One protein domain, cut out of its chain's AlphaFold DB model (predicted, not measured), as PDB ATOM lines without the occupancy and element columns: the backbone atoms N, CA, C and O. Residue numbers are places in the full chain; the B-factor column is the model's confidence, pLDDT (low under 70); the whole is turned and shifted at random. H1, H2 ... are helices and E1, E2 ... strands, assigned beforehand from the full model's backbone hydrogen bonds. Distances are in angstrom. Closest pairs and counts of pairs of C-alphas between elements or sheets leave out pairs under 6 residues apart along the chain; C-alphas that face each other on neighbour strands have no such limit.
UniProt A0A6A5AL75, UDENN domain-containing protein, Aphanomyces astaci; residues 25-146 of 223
ATOM      1  N   ASP A  25     -48.733  29.034   5.643       69.50
ATOM      2  CA  ASP A  25     -47.493  28.281   5.473       69.50
ATOM      3  C   ASP A  25     -47.505  27.359   4.242       69.50
ATOM      4  O   ASP A  25     -46.503  27.227   3.539       69.50
ATOM      5  N   ALA A  26     -48.653  26.744   3.931       69.94
ATOM      6  CA  ALA A  26     -48.799  25.858   2.775       69.94
ATOM      7  C   ALA A  26     -48.689  26.613   1.439       69.94
ATOM      8  O   ALA A  26     -48.303  26.039   0.419       69.94
ATOM      9  N   PHE A  27     -49.005  27.907   1.443       72.81
ATOM     10  CA  PHE A  27     -48.915  28.796   0.289       72.81
ATOM     11  C   PHE A  27     -47.588  29.551   0.224       72.81
ATOM     12  O   PHE A  27     -47.316  30.203  -0.784       72.81
ATOM     13  N   PHE A  28     -46.751  29.445   1.259       73.00
ATOM     14  CA  PHE A  28     -45.399  29.995   1.258       73.00
ATOM     15  C   PHE A  28     -44.511  29.298   0.219       73.00
ATOM     16  O   PHE A  28     -43.626  29.907  -0.381       73.00
ATOM     17  N   CYS A  29     -44.780  28.011  -0.023       69.50
ATOM     18  CA  CYS A  29     -44.070  27.163  -0.979       69.50
ATOM     19  C   CYS A  29     -45.029  26.250  -1.762       69.50
ATOM     20  O   CYS A  29     -45.004  25.025  -1.627       69.50
ATOM     21  N   PRO A  30     -45.859  26.833  -2.639       65.19
ATOM     22  CA  PRO A  30     -46.954  26.117  -3.288       65.19
ATOM     23  C   PRO A  30     -46.486  25.059  -4.301       65.19
ATOM     24  O   PRO A  30     -47.251  24.168  -4.653       65.19
ATOM     25  N   GLY A  31     -45.231  25.129  -4.760       64.88
ATOM     26  CA  GLY A  31     -44.633  24.178  -5.703       64.88
ATOM     27  C   GLY A  31     -44.054  22.909  -5.068       64.88
ATOM     28  O   GLY A  31     -43.333  22.186  -5.748       64.88
ATOM     29  N   GLY A  32     -44.304  22.655  -3.779       68.94
ATOM     30  CA  GLY A  32     -43.704  21.523  -3.067       68.94
ATOM     31  C   GLY A  32     -42.235  21.743  -2.701       68.94
ATOM     32  O   GLY A  32     -41.501  20.778  -2.503       68.94
ATOM     33  N   THR A  33     -41.797  23.005  -2.622       73.44
ATOM     34  CA  THR A  33     -40.458  23.346  -2.139       73.44
ATOM     35  C   THR A  33     -40.293  22.788  -0.721       73.44
ATOM     36  O   THR A  33     -41.084  23.135   0.162       73.44
ATOM     37  N   PRO A  34     -39.309  21.911  -0.482       80.88
ATOM     38  CA  PRO A  34     -39.134  21.289   0.821       80.88
ATOM     39  C   PRO A  34     -38.694  22.322   1.865       80.88
ATOM     40  O   PRO A  34     -37.848  23.173   1.604       80.88
ATOM     41  N   SER A  35     -39.235  22.221   3.080       82.50
ATOM     42  CA  SER A  35     -38.872  23.113   4.191       82.50
ATOM     43  C   SER A  35     -37.428  22.924   4.671       82.50
ATOM     44  O   SER A  35     -36.884  23.790   5.350       82.50
ATOM     45  N   VAL A  36     -36.811  21.786   4.335       87.56
ATOM     46  CA  VAL A  36     -35.418  21.459   4.646       87.56
ATOM     47  C   VAL A  36     -34.765  20.831   3.419       87.56
ATOM     48  O   VAL A  36     -35.301  19.884   2.843       87.56
ATOM     49  N   VAL A  37     -33.587  21.324   3.045       90.75
ATOM     50  CA  VAL A  37     -32.788  20.806   1.923       90.75
ATOM     51  C   VAL A  37     -31.382  20.486   2.398       90.75
ATOM     52  O   VAL A  37     -30.832  21.178   3.250       90.75
ATOM     53  N   ARG A  38     -30.780  19.442   1.827       90.69
ATOM     54  CA  ARG A  38     -29.348  19.165   1.973       90.69
ATOM     55  C   ARG A  38     -28.664  19.483   0.657       90.69
ATOM     56  O   ARG A  38     -29.063  18.947  -0.375       90.69
ATOM     57  N   SER A  39     -27.676  20.366   0.690       91.88
ATOM     58  CA  SER A  39     -26.983  20.827  -0.514       91.88
ATOM     59  C   SER A  39     -25.525  21.154  -0.209       91.88
ATOM     60  O   SER A  39     -25.175  21.490   0.920       91.88
ATOM     61  N   GLN A  40     -24.668  21.042  -1.222       91.19
ATOM     62  CA  GLN A  40     -23.265  21.466  -1.141       91.19
ATOM     63  C   GLN A  40     -23.118  22.972  -1.383       91.19
ATOM     64  O   GLN A  40     -22.229  23.616  -0.834       91.19
ATOM     65  N   THR A  41     -24.010  23.541  -2.193       91.69
ATOM     66  CA  THR A  41     -24.076  24.974  -2.487       91.69
ATOM     67  C   THR A  41     -25.308  25.589  -1.843       91.69
ATOM     68  O   THR A  41     -26.307  24.907  -1.601       91.69
ATOM     69  N   HIS A  42     -25.246  26.890  -1.566       90.38
ATOM     70  CA  HIS A  42     -26.390  27.616  -1.039       90.38
ATOM     71  C   HIS A  42     -27.526  27.617  -2.076       90.38
ATOM     72  O   HIS A  42     -27.320  28.120  -3.185       90.38
ATOM     73  N   PRO A  43     -28.715  27.076  -1.759       91.75
ATOM     74  CA  PRO A  43     -29.827  27.113  -2.697       91.75
ATOM     75  C   PRO A  43     -30.248  28.564  -2.985       91.75
ATOM     76  O   PRO A  43     -30.199  29.406  -2.080       91.75
ATOM     77  N   PRO A  44     -30.665  28.886  -4.220       91.62
ATOM     78  CA  PRO A  44     -31.075  30.241  -4.559       91.62
ATOM     79  C   PRO A  44     -32.381  30.625  -3.840       91.62
ATOM     80  O   PRO A  44     -33.218  29.756  -3.570       91.62
ATOM     81  N   PRO A  45     -32.592  31.921  -3.552       92.44
ATOM     82  CA  PRO A  45     -33.874  32.406  -3.064       92.44
ATOM     83  C   PRO A  45     -34.954  32.257  -4.143       92.44
ATOM     84  O   PRO A  45     -34.676  32.267  -5.345       92.44
ATOM     85  N   SER A  46     -36.209  32.165  -3.716       91.00
ATOM     86  CA  SER A  46     -37.364  32.066  -4.605       91.00
ATOM     87  C   SER A  46     -38.391  33.138  -4.274       91.00
ATOM     88  O   SER A  46     -38.663  33.426  -3.110       91.00
ATOM     89  N   LEU A  47     -38.974  33.721  -5.319       92.31
ATOM     90  CA  LEU A  47     -40.006  34.740  -5.215       92.31
ATOM     91  C   LEU A  47     -41.239  34.282  -5.986       92.31
ATOM     92  O   LEU A  47     -41.210  34.181  -7.220       92.31
ATOM     93  N   CYS A  48     -42.329  34.047  -5.267       91.44
ATOM     94  CA  CYS A  48     -43.599  33.632  -5.844       91.44
ATOM     95  C   CYS A  48     -44.740  34.525  -5.370       91.44
ATOM     96  O   CYS A  48     -44.620  35.257  -4.394       91.44
ATOM     97  N   HIS A  49     -45.856  34.470  -6.082       92.44
ATOM     98  CA  HIS A  49     -47.085  35.124  -5.666       92.44
ATOM     99  C   HIS A  49     -48.270  34.229  -5.981       92.44
ATOM    100  O   HIS A  49     -48.214  33.447  -6.937       92.44
ATOM    101  N   VAL A  50     -49.308  34.353  -5.167       91.12
ATOM    102  CA  VAL A  50     -50.530  33.556  -5.232       91.12
ATOM    103  C   VAL A  50     -51.727  34.415  -4.844       91.12
ATOM    104  O   VAL A  50     -51.584  35.398  -4.117       91.12
ATOM    105  N   THR A  51     -52.907  34.009  -5.293       89.81
ATOM    106  CA  THR A  51     -54.173  34.526  -4.775       89.81
ATOM    107  C   THR A  51     -54.808  33.467  -3.892       89.81
ATOM    108  O   THR A  51     -54.899  32.302  -4.289       89.81
ATOM    109  N   ILE A  52     -55.250  33.871  -2.706       86.06
ATOM    110  CA  ILE A  52     -55.886  33.012  -1.709       86.06
ATOM    111  C   ILE A  52     -57.228  33.604  -1.280       86.06
ATOM    112  O   ILE A  52     -57.462  34.805  -1.400       86.06
ATOM    113  N   GLY A  53     -58.104  32.759  -0.746       81.88
ATOM    114  CA  GLY A  53     -59.432  33.178  -0.309       81.88
ATOM    115  C   GLY A  53     -60.488  33.140  -1.421       81.88
ATOM    116  O   GLY A  53     -60.237  32.627  -2.516       81.88
ATOM    117  N   PRO A  54     -61.706  33.611  -1.118       79.75
ATOM    118  CA  PRO A  54     -62.853  33.493  -2.009       79.75
ATOM    119  C   PRO A  54     -62.782  34.476  -3.191       79.75
ATOM    120  O   PRO A  54     -62.005  35.431  -3.195       79.75
ATOM    121  N   THR A  55     -63.590  34.230  -4.229       80.75
ATOM    122  CA  THR A  55     -63.564  35.014  -5.478       80.75
ATOM    123  C   THR A  55     -64.024  36.465  -5.302       80.75
ATOM    124  O   THR A  55     -63.557  37.341  -6.026       80.75
ATOM    125  N   ASP A  56     -64.913  36.727  -4.349       81.50
ATOM    126  CA  ASP A  56     -65.465  38.050  -4.045       81.50
ATOM    127  C   ASP A  56     -64.488  38.934  -3.253       81.50
ATOM    128  O   ASP A  56     -64.427  40.146  -3.468       81.50
ATOM    129  N   ARG A  57     -63.707  38.327  -2.352       84.44
ATOM    130  CA  ARG A  57     -62.734  39.009  -1.487       84.44
ATOM    131  C   ARG A  57     -61.394  38.265  -1.460       84.44
ATOM    132  O   ARG A  57     -61.020  37.714  -0.422       84.44
ATOM    133  N   PRO A  58     -60.661  38.243  -2.586       86.88
ATOM    134  CA  PRO A  58     -59.362  37.593  -2.639       86.88
ATOM    135  C   PRO A  58     -58.317  38.363  -1.825       86.88
ATOM    136  O   PRO A  58     -58.328  39.595  -1.756       86.88
ATOM    137  N   LEU A  59     -57.370  37.622  -1.262       88.56
ATOM    138  CA  LEU A  59     -56.107  38.142  -0.756       88.56
ATOM    139  C   LEU A  59     -54.998  37.794  -1.745       88.56
ATOM    140  O   LEU A  59     -54.875  36.656  -2.200       88.56
ATOM    141  N   TYR A  60     -54.167  38.779  -2.050       90.06
ATOM    142  CA  TYR A  60     -53.003  38.634  -2.909       90.06
ATOM    143  C   TYR A  60     -51.768  38.529  -2.032       90.06
ATOM    144  O   TYR A  60     -51.514  39.396  -1.198       90.06
ATOM    145  N   MET A  61     -51.009  37.456  -2.209       91.06
ATOM    146  CA  MET A  61     -49.828  37.172  -1.411       91.06
ATOM    147  C   MET A  61     -48.593  37.128  -2.298       91.06
ATOM    148  O   MET A  61     -48.603  36.477  -3.342       91.06
ATOM    149  N   VAL A  62     -47.511  37.770  -1.862       92.94
ATOM    150  CA  VAL A  62     -46.180  37.639  -2.468       92.94
ATOM    151  C   VAL A  62     -45.213  37.136  -1.410       92.94
ATOM    152  O   VAL A  62     -45.089  37.743  -0.351       92.94
ATOM    153  N   CYS A  63     -44.514  36.044  -1.702       92.12
ATOM    154  CA  CYS A  63     -43.586  35.387  -0.791       92.12
ATOM    155  C   CYS A  63     -42.175  35.438  -1.359       92.12
ATOM    156  O   CYS A  63     -41.936  35.002  -2.488       92.12
ATOM    157  N   LEU A  64     -41.240  35.922  -0.549       93.06
ATOM    158  CA  LEU A  64     -39.812  35.743  -0.742       93.06
ATOM    159  C   LEU A  64     -39.338  34.671   0.232       93.06
ATOM    160  O   LEU A  64     -39.397  34.861   1.444       93.06
ATOM    161  N   SER A  65     -38.818  33.578  -0.303       91.69
ATOM    162  CA  SER A  65     -38.254  32.477   0.464       91.69
ATOM    163  C   SER A  65     -36.757  32.361   0.200       91.69
ATOM    164  O   SER A  65     -36.281  32.598  -0.911       91.69
ATOM    165  N   ARG A  66     -36.007  32.020   1.239       93.06
ATOM    166  CA  ARG A  66     -34.565  31.799   1.208       93.06
ATOM    167  C   ARG A  66     -34.219  30.619   2.100       93.06
ATOM    168  O   ARG A  66     -34.970  30.260   3.000       93.06
ATOM    169  N   TYR A  67     -33.069  30.033   1.844       92.62
ATOM    170  CA  TYR A  67     -32.534  28.960   2.661       92.62
ATOM    171  C   TYR A  67     -31.498  29.518   3.621       92.62
ATOM    172  O   TYR A  67     -30.746  30.408   3.244       92.62
ATOM    173  N   ILE A  68     -31.489  29.016   4.849       92.69
ATOM    174  CA  ILE A  68     -30.561  29.431   5.898       92.69
ATOM    175  C   ILE A  68     -29.768  28.200   6.330       92.69
ATOM    176  O   ILE A  68     -30.381  27.174   6.645       92.69
ATOM    177  N   PRO A  69     -28.426  28.247   6.283       92.31
ATOM    178  CA  PRO A  69     -27.600  27.123   6.695       92.31
ATOM    179  C   PRO A  69     -27.687  26.932   8.209       92.31
ATOM    180  O   PRO A  69     -27.504  27.879   8.968       92.31
ATOM    181  N   ILE A  70     -27.906  25.693   8.645       89.69
ATOM    182  CA  ILE A  70     -27.792  25.336  10.059       89.69
ATOM    183  C   ILE A  70     -26.322  25.078  10.360       89.69
ATOM    184  O   ILE A  70     -25.726  24.136   9.829       89.69
ATOM    185  N   THR A  71     -25.731  25.960  11.162       82.69
ATOM    186  CA  THR A  71     -24.316  25.901  11.552       82.69
ATOM    187  C   THR A  71     -24.105  25.355  12.956       82.69
ATOM    188  O   THR A  71     -22.996  24.930  13.264       82.69
ATOM    189  N   ASP A  72     -25.134  25.374  13.805       82.75
ATOM    190  CA  ASP A  72     -25.023  24.869  15.169       82.75
ATOM    191  C   ASP A  72     -25.004  23.334  15.175       82.75
ATOM    192  O   ASP A  72     -25.943  22.674  14.723       82.75
ATOM    193  N   ALA A  73     -23.917  22.766  15.701       77.88
ATOM    194  CA  ALA A  73     -23.740  21.327  15.852       77.88
ATOM    195  C   ALA A  73     -24.795  20.705  16.780       77.88
ATOM    196  O   ALA A  73     -25.111  19.528  16.618       77.88
ATOM    197  N   ALA A  74     -25.368  21.481  17.708       82.06
ATOM    198  CA  ALA A  74     -26.420  21.008  18.605       82.06
ATOM    199  C   ALA A  74     -27.757  20.746  17.882       82.06
ATOM    200  O   ALA A  74     -28.548  19.917  18.331       82.06
ATOM    201  N   GLU A  75     -28.006  21.413  16.750       80.50
ATOM    202  CA  GLU A  75     -29.230  21.255  15.948       80.50
ATOM    203  C   GLU A  75     -29.112  20.178  14.850       80.50
ATOM    204  O   GLU A  75     -30.101  19.831  14.183       80.50
ATOM    205  N   LEU A  76     -27.898  19.658  14.640       83.12
ATOM    206  CA  LEU A  76     -27.575  18.659  13.627       83.12
ATOM    207  C   LEU A  76     -27.677  17.249  14.214       83.12
ATOM    208  O   LEU A  76     -27.035  16.900  15.201       83.12
ATOM    209  N   ASN A  77     -28.451  16.389  13.553       86.62
ATOM    210  CA  ASN A  77     -28.497  14.975  13.923       86.62
ATOM    211  C   ASN A  77     -27.152  14.282  13.602       86.62
ATOM    212  O   ASN A  77     -26.461  14.714  12.675       86.62
ATOM    213  N   PRO A  78     -26.805  13.143  14.238       88.81
ATOM    214  CA  PRO A  78     -25.537  12.443  13.982       88.81
ATOM    215  C   PRO A  78     -25.279  12.120  12.503       88.81
ATOM    216  O   PRO A  78     -24.164  12.248  12.011       88.81
ATOM    217  N   LEU A  79     -26.327  11.760  11.755       87.06
ATOM    218  CA  LEU A  79     -26.232  11.541  10.308       87.06
ATOM    219  C   LEU A  79     -25.911  12.825   9.533       87.06
ATOM    220  O   LEU A  79     -25.237  12.773   8.510       87.06
ATOM    221  N   GLU A  80     -26.403  13.974   9.987       86.81
ATOM    222  CA  GLU A  80     -26.171  15.263   9.333       86.81
ATOM    223  C   GLU A  80     -24.749  15.758   9.573       86.81
ATOM    224  O   GLU A  80     -24.146  16.290   8.644       86.81
ATOM    225  N   LEU A  81     -24.190  15.483  10.755       86.38
ATOM    226  CA  LEU A  81     -22.768  15.689  11.040       86.38
ATOM    227  C   LEU A  81     -21.891  14.851  10.099       86.38
ATOM    228  O   LEU A  81     -21.020  15.397   9.431       86.38
ATOM    229  N   VAL A  82     -22.189  13.556   9.932       88.50
ATOM    230  CA  VAL A  82     -21.448  12.687   8.995       88.50
ATOM    231  C   VAL A  82     -21.568  13.175   7.547       88.50
ATOM    232  O   VAL A  82     -20.587  13.174   6.803       88.50
ATOM    233  N   LEU A  83     -22.757  13.605   7.115       87.44
ATOM    234  CA  LEU A  83     -22.962  14.141   5.764       87.44
ATOM    235  C   LEU A  83     -22.200  15.454   5.539       87.44
ATOM    236  O   LEU A  83     -21.680  15.674   4.439       87.44
ATOM    237  N   LEU A  84     -22.118  16.301   6.565       87.06
ATOM    238  CA  LEU A  84     -21.329  17.524   6.534       87.06
ATOM    239  C   LEU A  84     -19.833  17.201   6.425       87.06
ATOM    240  O   LEU A  84     -19.179  17.701   5.513       87.06
ATOM    241  N   GLU A  85     -19.317  16.323   7.285       88.19
ATOM    242  CA  GLU A  85     -17.896  15.960   7.329       88.19
ATOM    243  C   GLU A  85     -17.433  15.215   6.071       88.19
ATOM    244  O   GLU A  85     -16.395  15.542   5.499       88.19
ATOM    245  N   GLN A  86     -18.199  14.224   5.608       90.88
ATOM    246  CA  GLN A  86     -17.759  13.330   4.530       90.88
ATOM    247  C   GLN A  86     -18.132  13.812   3.128       90.88
ATOM    248  O   GLN A  86     -17.466  13.454   2.157       90.88
ATOM    249  N   LYS A  87     -19.231  14.564   2.984       87.94
ATOM    250  CA  LYS A  87     -19.779  14.951   1.669       87.94
ATOM    251  C   LYS A  87     -19.920  16.460   1.481       87.94
ATOM    252  O   LYS A  87     -20.419  16.877   0.430       87.94
ATOM    253  N   ASN A  88     -19.516  17.263   2.473       88.94
ATOM    254  CA  ASN A  88     -19.740  18.711   2.521       88.94
ATOM    255  C   ASN A  88     -21.217  19.079   2.262       88.94
ATOM    256  O   ASN A  88     -21.527  20.088   1.628       88.94
ATOM    257  N   LEU A  89     -22.144  18.215   2.695       89.38
ATOM    258  CA  LEU A  89     -23.579  18.427   2.536       89.38
ATOM    259  C   LEU A  89     -24.107  19.183   3.749       89.38
ATOM    260  O   LEU A  89     -24.263  18.619   4.830       89.38
ATOM    261  N   ARG A  90     -24.417  20.463   3.549       89.81
ATOM    262  CA  ARG A  90     -24.978  21.327   4.585       89.81
ATOM    263  C   ARG A  90     -26.492  21.188   4.618       89.81
ATOM    264  O   ARG A  90     -27.139  21.069   3.572       89.81
ATOM    265  N   ARG A  91     -27.057  21.222   5.823       92.00
ATOM    266  CA  ARG A  91     -28.502  21.310   6.033       92.00
ATOM    267  C   ARG A  91     -28.929  22.768   5.950       92.00
ATOM    268  O   ARG A  91     -28.374  23.623   6.633       92.00
ATOM    269  N   PHE A  92     -29.945  23.022   5.145       91.62
ATOM    270  CA  PHE A  92     -30.571  24.321   4.999       91.62
ATOM    271  C   PHE A  92     -32.029  24.254   5.423       91.62
ATOM    272  O   PHE A  92     -32.739  23.320   5.044       91.62
ATOM    273  N   VAL A  93     -32.481  25.263   6.158       90.81
ATOM    274  CA  VAL A  93     -33.881  25.435   6.552       90.81
ATOM    275  C   VAL A  93     -34.475  26.607   5.785       90.81
ATOM    276  O   VAL A  93     -33.835  27.642   5.608       90.81
ATOM    277  N   LEU A  94     -35.692  26.423   5.288       88.56
ATOM    278  CA  LEU A  94     -36.420  27.452   4.569       88.56
ATOM    279  C   LEU A  94     -36.932  28.520   5.545       88.56
ATOM    280  O   LEU A  94     -37.633  28.209   6.505       88.56
ATOM    281  N   ALA A  95     -36.645  29.779   5.246       89.88
ATOM    282  CA  ALA A  95     -37.193  30.942   5.928       89.88
ATOM    283  C   ALA A  95     -37.632  31.978   4.894       89.88
ATOM    284  O   ALA A  95     -37.198  31.960   3.740       89.88
ATOM    285  N   GLY A  96     -38.466  32.933   5.280       89.06
ATOM    286  CA  GLY A  96     -38.785  34.016   4.368       89.06
ATOM    287  C   GLY A  96     -39.850  34.966   4.878       89.06
ATOM    288  O   GLY A  96     -40.204  34.946   6.049       89.06
ATOM    289  N   ILE A  97     -40.300  35.834   3.981       90.00
ATOM    290  CA  ILE A  97     -41.226  36.924   4.265       90.00
ATOM    291  C   ILE A  97     -42.352  36.856   3.243       90.00
ATOM    292  O   ILE A  97     -42.098  36.703   2.045       90.00
ATOM    293  N   CYS A  98     -43.589  36.993   3.704       89.44
ATOM    294  CA  CYS A  98     -44.742  37.176   2.838       89.44
ATOM    295  C   CYS A  98     -45.405  38.520   3.106       89.44
ATOM    296  O   CYS A  98     -45.532  38.947   4.251       89.44
ATOM    297  N   VAL A  99     -45.863  39.160   2.037       90.94
ATOM    298  CA  VAL A  99     -46.677  40.371   2.103       90.94
ATOM    299  C   VAL A  99     -48.051  40.034   1.548       90.94
ATOM    300  O   VAL A  99     -48.163  39.443   0.471       90.94
ATOM    301  N   LEU A 100     -49.081  40.404   2.302       90.00
ATOM    302  CA  LEU A 100     -50.484  40.218   1.954       90.00
ATOM    303  C   LEU A 100     -51.105  41.566   1.596       90.00
ATOM    304  O   LEU A 100     -50.838  42.574   2.244       90.00
ATOM    305  N   SER A 101     -51.947  41.572   0.571       88.88
ATOM    306  CA  SER A 101     -52.608  42.767   0.054       88.88
ATOM    307  C   SER A 101     -54.029  42.441  -0.399       88.88
ATOM    308  O   SER A 101     -54.318  41.325  -0.831       88.88
ATOM    309  N   ARG A 102     -54.927  43.430  -0.342       87.00
ATOM    310  CA  ARG A 102     -56.271  43.336  -0.948       87.00
ATOM    311  C   ARG A 102     -56.310  43.771  -2.414       87.00
ATOM    312  O   ARG A 102     -57.342  43.643  -3.065       87.00
ATOM    313  N   VAL A 103     -55.194  44.269  -2.938       86.88
ATOM    314  CA  VAL A 103     -55.054  44.750  -4.317       86.88
ATOM    315  C   VAL A 103     -53.969  43.924  -5.018       86.88
ATOM    316  O   VAL A 103     -52.955  43.631  -4.381       86.88
ATOM    317  N   PRO A 104     -54.133  43.546  -6.302       89.00
ATOM    318  CA  PRO A 104     -53.149  42.746  -7.035       89.00
ATOM    319  C   PRO A 104     -51.922  43.584  -7.445       89.00
ATOM    320  O   PRO A 104     -51.729  43.915  -8.617       89.00
ATOM    321  N   ASN A 105     -51.082  43.931  -6.469       90.00
ATOM    322  CA  ASN A 105     -49.832  44.692  -6.607       90.00
ATOM    323  C   ASN A 105     -48.598  43.769  -6.653       90.00
ATOM    324  O   ASN A 105     -47.583  44.008  -5.987       90.00
ATOM    325  N   PHE A 106     -48.716  42.668  -7.403       91.62
ATOM    326  CA  PHE A 106     -47.718  41.605  -7.416       91.62
ATOM    327  C   PHE A 106     -46.325  42.113  -7.796       91.62
ATOM    328  O   PHE A 106     -45.363  41.776  -7.111       91.62
ATOM    329  N   GLU A 107     -46.183  42.914  -8.851       90.44
ATOM    330  CA  GLU A 107     -44.866  43.322  -9.348       90.44
ATOM    331  C   GLU A 107     -44.200  44.354  -8.435       90.44
ATOM    332  O   GLU A 107     -43.007  44.226  -8.137       90.44
ATOM    333  N   THR A 108     -44.955  45.315  -7.898       92.38
ATOM    334  CA  THR A 108     -44.423  46.278  -6.924       92.38
ATOM    335  C   THR A 108     -43.928  45.582  -5.666       92.38
ATOM    336  O   THR A 108     -42.789  45.814  -5.251       92.38
ATOM    337  N   VAL A 109     -44.730  44.692  -5.080       93.19
ATOM    338  CA  VAL A 109     -44.331  43.980  -3.858       93.19
ATOM    339  C   VAL A 109     -43.158  43.040  -4.143       93.19
ATOM    340  O   VAL A 109     -42.197  43.010  -3.376       93.19
ATOM    341  N   ARG A 110     -43.161  42.337  -5.284       94.06
ATOM    342  CA  ARG A 110     -42.022  41.516  -5.727       94.06
ATOM    343  C   ARG A 110     -40.739  42.331  -5.833       94.06
ATOM    344  O   ARG A 110     -39.699  41.893  -5.345       94.06
ATOM    345  N   ARG A 111     -40.788  43.497  -6.478       94.38
ATOM    346  CA  ARG A 111     -39.633  44.390  -6.630       94.38
ATOM    347  C   ARG A 111     -39.113  44.859  -5.274       94.38
ATOM    348  O   ARG A 111     -37.911  44.785  -5.047       94.38
ATOM    349  N   ARG A 112     -39.999  45.282  -4.369       95.31
ATOM    350  CA  ARG A 112     -39.615  45.734  -3.022       95.31
ATOM    351  C   ARG A 112     -39.010  44.606  -2.182       95.31
ATOM    352  O   ARG A 112     -37.984  44.817  -1.551       95.31
ATOM    353  N   LEU A 113     -39.572  43.397  -2.243       95.81
ATOM    354  CA  LEU A 113     -38.992  42.216  -1.593       95.81
ATOM    355  C   LEU A 113     -37.615  41.850  -2.163       95.81
ATOM    356  O   LEU A 113     -36.717  41.513  -1.396       95.81
ATOM    357  N   ARG A 114     -37.417  41.930  -3.487       95.88
ATOM    358  CA  ARG A 114     -36.089  41.720  -4.098       95.88
ATOM    359  C   ARG A 114     -35.079  42.768  -3.645       95.88
ATOM    360  O   ARG A 114     -33.941  42.408  -3.378       95.88
ATOM    361  N   GLN A 115     -35.494  44.029  -3.562       95.81
ATOM    362  CA  GLN A 115     -34.632  45.104  -3.085       95.81
ATOM    363  C   GLN A 115     -34.225  44.860  -1.629       95.81
ATOM    364  O   GLN A 115     -33.040  44.815  -1.333       95.81
ATOM    365  N   LEU A 116     -35.198  44.562  -0.760       95.44
ATOM    366  CA  LEU A 116     -34.941  44.210   0.636       95.44
ATOM    367  C   LEU A 116     -33.973  43.028   0.762       95.44
ATOM    368  O   LEU A 116     -33.080  43.054   1.599       95.44
ATOM    369  N   HIS A 117     -34.147  41.995  -0.066       95.06
ATOM    370  CA  HIS A 117     -33.242  40.851  -0.107       95.06
ATOM    371  C   HIS A 117     -31.813  41.262  -0.463       95.06
ATOM    372  O   HIS A 117     -30.877  40.832   0.205       95.06
ATOM    373  N   ALA A 118     -31.648  42.074  -1.510       95.06
ATOM    374  CA  ALA A 118     -30.341  42.533  -1.961       95.06
ATOM    375  C   ALA A 118     -29.652  43.385  -0.888       95.06
ATOM    376  O   ALA A 118     -28.515  43.092  -0.525       95.06
ATOM    377  N   ASP A 119     -30.369  44.358  -0.322       95.06
ATOM    378  CA  ASP A 119     -29.845  45.265   0.702       95.06
ATOM    379  C   ASP A 119     -29.460  44.500   1.975       95.06
ATOM    380  O   ASP A 119     -28.346  44.636   2.473       95.06
ATOM    381  N   ALA A 120     -30.338  43.617   2.462       93.50
ATOM    382  CA  ALA A 120     -30.099  42.849   3.685       93.50
ATOM    383  C   ALA A 120     -29.022  41.762   3.535       93.50
ATOM    384  O   ALA A 120     -28.505  41.293   4.546       93.50
ATOM    385  N   THR A 121     -28.717  41.337   2.303       92.31
ATOM    386  CA  THR A 121     -27.618  40.398   2.008       92.31
ATOM    387  C   THR A 121     -26.287  41.131   1.830       92.31
ATOM    388  O   THR A 121     -25.237  40.552   2.095       92.31
ATOM    389  N   ALA A 122     -26.317  42.384   1.366       93.44
ATOM    390  CA  ALA A 122     -25.128  43.217   1.211       93.44
ATOM    391  C   ALA A 122     -24.645  43.823   2.539       93.44
ATOM    392  O   ALA A 122     -23.463  44.134   2.667       93.44
ATOM    393  N   ASP A 123     -25.547  43.988   3.508       93.06
ATOM    394  CA  ASP A 123     -25.239  44.494   4.842       93.06
ATOM    395  C   ASP A 123     -24.478  43.446   5.688       93.06
ATOM    396  O   ASP A 123     -25.046  42.394   6.003       93.06
ATOM    397  N   PRO A 124     -23.210  43.699   6.072       89.25
ATOM    398  CA  PRO A 124     -22.418  42.762   6.866       89.25
ATOM    399  C   PRO A 124     -22.902  42.623   8.317       89.25
ATOM    400  O   PRO A 124     -22.642  41.588   8.933       89.25
ATOM    401  N   ASP A 125     -23.611  43.621   8.855       90.31
ATOM    402  CA  ASP A 125     -24.108  43.605  10.239       90.31
ATOM    403  C   ASP A 125     -25.463  42.880  10.357       90.31
ATOM    404  O   ASP A 125     -25.961  42.588  11.450       90.31
ATOM    405  N   SER A 126     -26.071  42.552   9.217       90.75
ATOM    406  CA  SER A 126     -27.381  41.924   9.135       90.75
ATOM    407  C   SER A 126     -27.314  40.414   9.376       90.75
ATOM    408  O   SER A 126     -26.628  39.659   8.689       90.75
ATOM    409  N   THR A 127     -28.158  39.918  10.283       92.19
ATOM    410  CA  THR A 127     -28.351  38.473  10.510       92.19
ATOM    411  C   THR A 127     -29.270  37.812   9.472       92.19
ATOM    412  O   THR A 127     -29.672  36.659   9.628       92.19
ATOM    413  N   TYR A 128     -29.621  38.514   8.388       93.06
ATOM    414  CA  TYR A 128     -30.588  38.062   7.382       93.06
ATOM    415  C   TYR A 128     -30.222  36.719   6.740       93.06
ATOM    416  O   TYR A 128     -31.099  35.872   6.538       93.06
ATOM    417  N   ALA A 129     -28.941  36.508   6.432       89.38
ATOM    418  CA  ALA A 129     -28.463  35.292   5.774       89.38
ATOM    419  C   ALA A 129     -28.306  34.094   6.730       89.38
ATOM    420  O   ALA A 129     -28.272  32.952   6.275       89.38
ATOM    421  N   THR A 130     -28.214  34.339   8.040       90.50
ATOM    422  CA  THR A 130     -27.834  33.330   9.043       90.50
ATOM    423  C   THR A 130     -28.933  33.016  10.056       90.50
ATOM    424  O   THR A 130     -28.876  31.966  10.684       90.50
ATOM    425  N   SER A 131     -29.952  33.870  10.200       89.88
ATOM    426  CA  SER A 131     -31.015  33.711  11.200       89.88
ATOM    427  C   SER A 131     -32.397  33.488  10.584       89.88
ATOM    428  O   SER A 131     -32.894  34.296   9.791       89.88
ATOM    429  N   THR A 132     -33.064  32.414  11.012       86.81
ATOM    430  CA  THR A 132     -34.481  32.115  10.715       86.81
ATOM    431  C   THR A 132     -35.441  33.086  11.401       86.81
ATOM    432  O   THR A 132     -36.561  33.288  10.929       86.81
ATOM    433  N   LEU A 133     -34.982  33.741  12.466       88.25
ATOM    434  CA  LEU A 133     -35.743  34.702  13.261       88.25
ATOM    435  C   LEU A 133     -35.526  36.148  12.813       88.25
ATOM    436  O   LEU A 133     -36.033  37.063  13.454       88.25
ATOM    437  N   TRP A 134     -34.789  36.384  11.724       90.94
ATOM    438  CA  TRP A 134     -34.604  37.739  11.215       90.94
ATOM    439  C   TRP A 134     -35.958  38.404  10.927       90.94
ATOM    440  O   TRP A 134     -36.870  37.784  10.362       90.94
ATOM    441  N   ARG A 135     -36.076  39.680  11.296       89.19
ATOM    442  CA  ARG A 135     -37.263  40.505  11.066       89.19
ATOM    443  C   ARG A 135     -36.851  41.815  10.386       89.19
ATOM    444  O   ARG A 135     -35.826  42.384  10.762       89.19
ATOM    445  N   PRO A 136     -37.631  42.302   9.408       91.38
ATOM    446  CA  PRO A 136     -37.390  43.605   8.804       91.38
ATOM    447  C   PRO A 136     -37.595  44.723   9.830       91.38
ATOM    448  O   PRO A 136     -38.467  44.639  10.696       91.38
ATOM    449  N   THR A 137     -36.811  45.792   9.711       91.69
ATOM    450  CA  THR A 137     -36.990  46.993  10.534       91.69
ATOM    451  C   THR A 137     -38.293  47.709  10.177       91.69
ATOM    452  O   THR A 137     -38.854  47.513   9.098       91.69
ATOM    453  N   LEU A 138     -38.765  48.606  11.048       90.25
ATOM    454  CA  LEU A 138     -39.982  49.381  10.787       90.25
ATOM    455  C   LEU A 138     -39.899  50.191   9.478       90.25
ATOM    456  O   LEU A 138     -40.874  50.263   8.739       90.25
ATOM    457  N   ALA A 139     -38.725  50.746   9.156       90.69
ATOM    458  CA  ALA A 139     -38.496  51.471   7.904       90.69
ATOM    459  C   ALA A 139     -38.536  50.550   6.670       90.69
ATOM    460  O   ALA A 139     -39.030  50.933   5.612       90.69
ATOM    461  N   GLN A 140     -38.039  49.317   6.794       92.62
ATOM    462  CA  GLN A 140     -38.130  48.319   5.726       92.62
ATOM    463  C   GLN A 140     -39.572  47.829   5.542       92.62
ATOM    464  O   GLN A 140     -40.023  47.668   4.409       92.62
ATOM    465  N   LEU A 141     -40.309  47.632   6.639       90.75
ATOM    466  CA  LEU A 141     -41.730  47.281   6.611       90.75
ATOM    467  C   LEU A 141     -42.561  48.370   5.934       90.75
ATOM    468  O   LEU A 141     -43.314  48.055   5.016       90.75
ATOM    469  N   SER A 142     -42.372  49.637   6.312       89.50
ATOM    470  CA  SER A 142     -43.094  50.750   5.687       89.50
ATOM    471  C   SER A 142     -42.770  50.875   4.198       89.50
ATOM    472  O   SER A 142     -43.664  51.103   3.388       89.50
ATOM    473  N   ALA A 143     -41.518  50.640   3.792       91.00
ATOM    474  CA  ALA A 143     -41.144  50.606   2.380       91.00
ATOM    475  C   ALA A 143     -41.804  49.440   1.617       91.00
ATOM    476  O   ALA A 143     -42.180  49.607   0.452       91.00
ATOM    477  N   LEU A 144     -41.970  48.270   2.251       89.62
ATOM    478  CA  LEU A 144     -42.670  47.118   1.669       89.62
ATOM    479  C   LEU A 144     -44.165  47.397   1.467       89.62
ATOM    480  O   LEU A 144     -44.694  47.063   0.400       89.62
ATOM    481  N   THR A 145     -44.826  48.015   2.451       86.88
ATOM    482  CA  THR A 145     -46.284  48.236   2.480       86.88
ATOM    483  C   THR A 145     -46.732  49.585   1.924       86.88
ATOM    484  O   THR A 145     -47.930  49.771   1.731       86.88
ATOM    485  N   ALA A 146     -45.803  50.493   1.602       87.69
ATOM    486  CA  ALA A 146     -46.114  51.819   1.070       87.69
ATOM    487  C   ALA A 146     -47.129  51.761  -0.081       87.69
ATOM    488  O   ALA A 146     -47.032  50.913  -0.974       87.69
TER     489      ALA A 146
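Overview. This is residues 25 to 146 of the 223 residues of the protein "UDENN domain-containing protein" of Aphanomyces astaci (UniProt A0A6A5AL75). A strongly twisted sheet of four strands, curled like part of a barrel, has the long helix H3 packed along it, and the short helix H4 folds back beside H3. H2 lies at one far end of the elongated shape, the turn between E2 and E3 at the other, and the small H1 only grazes the sheet. The printed part has 122 residues with four named helices and four named strands, in the order H1 E1 E2 E3 H2 E4 H3 H4; the sheet runs E1 E4 E3 E2, all antiparallel, and the class is mixed, helices and strands. It is only just compact, close to loose, with a radius of gyration of the C-alphas of 16.4 A and spans of 53 by 33 by 21 A.

Along the chain. H1 is residues 25 to 28, with C-alpha 25 at (-47.493, 28.281, 5.473). E1 is residues 36 to 39, and E2 is residues 46 to 52, 18.8 A long. E3, residues 59 to 69, measures 31.5 A from first to last C-alpha. H2 is residues 78 to 87, 13.8 A. E4, residues 90 to 101, is the longest strand by residues at 35.3 A, beginning at C-alpha 90 (-24.978, 21.327, 4.585). H3 is residues 106 to 122, 24.2 A, and H4 is residues 138 to 145, with C-alpha 145 at (-46.284, 48.236, 2.480).

Arrangement. In the sheet, N 37 of E1 and O 92 of E4 are 2.9 A apart, within hydrogen-bond range. Between E4 and E3, N 95 and O 66 are 2.8 A apart. E2 and E3 form a hairpin, with N 48 and O 63 at 3.0 A. The edge strands E1 and E2 are apart. H3 is on the sheet at a height over the sheet of 9.5 A, over E4 and E3, and runs along the strands, at 19 degrees to E3 on the local plane; its closest C-alphas to E3 are Phe 106 and Val 62, 6.5 A. H3, with residues 109 to 116 alone, touches H4 at a shallow tilt of 29 degrees, opposite ways, a helical hairpin; the closest C-alphas are those of Arg 112 and Leu 144, 5.8 A. H4 itself only grazes the sheet with residues 141 to 145. H2 only grazes the sheet with residues 80 to 87; the C-alphas of Leu 84 and Arg 90 are 5.6 A apart. H1 only grazes it with residues 25 to 28, the C-alphas of Phe 28 and Cys 63 being 6.0 A apart. In H2, H3 and H4 every O i to N i+4 pair is within hydrogen-bond range; H1 is too short for such a pair.

Size, cuts and confidence. The C-alphas farthest apart are those of Asp 56 and Gln 86, 54.4 A. The printed part has no cut. The link H3 to H4, residues 123 to 137, is long. Mean pLDDT of the printed part is 88.2; residues 25 to 26 and 29 to 32 are under 70.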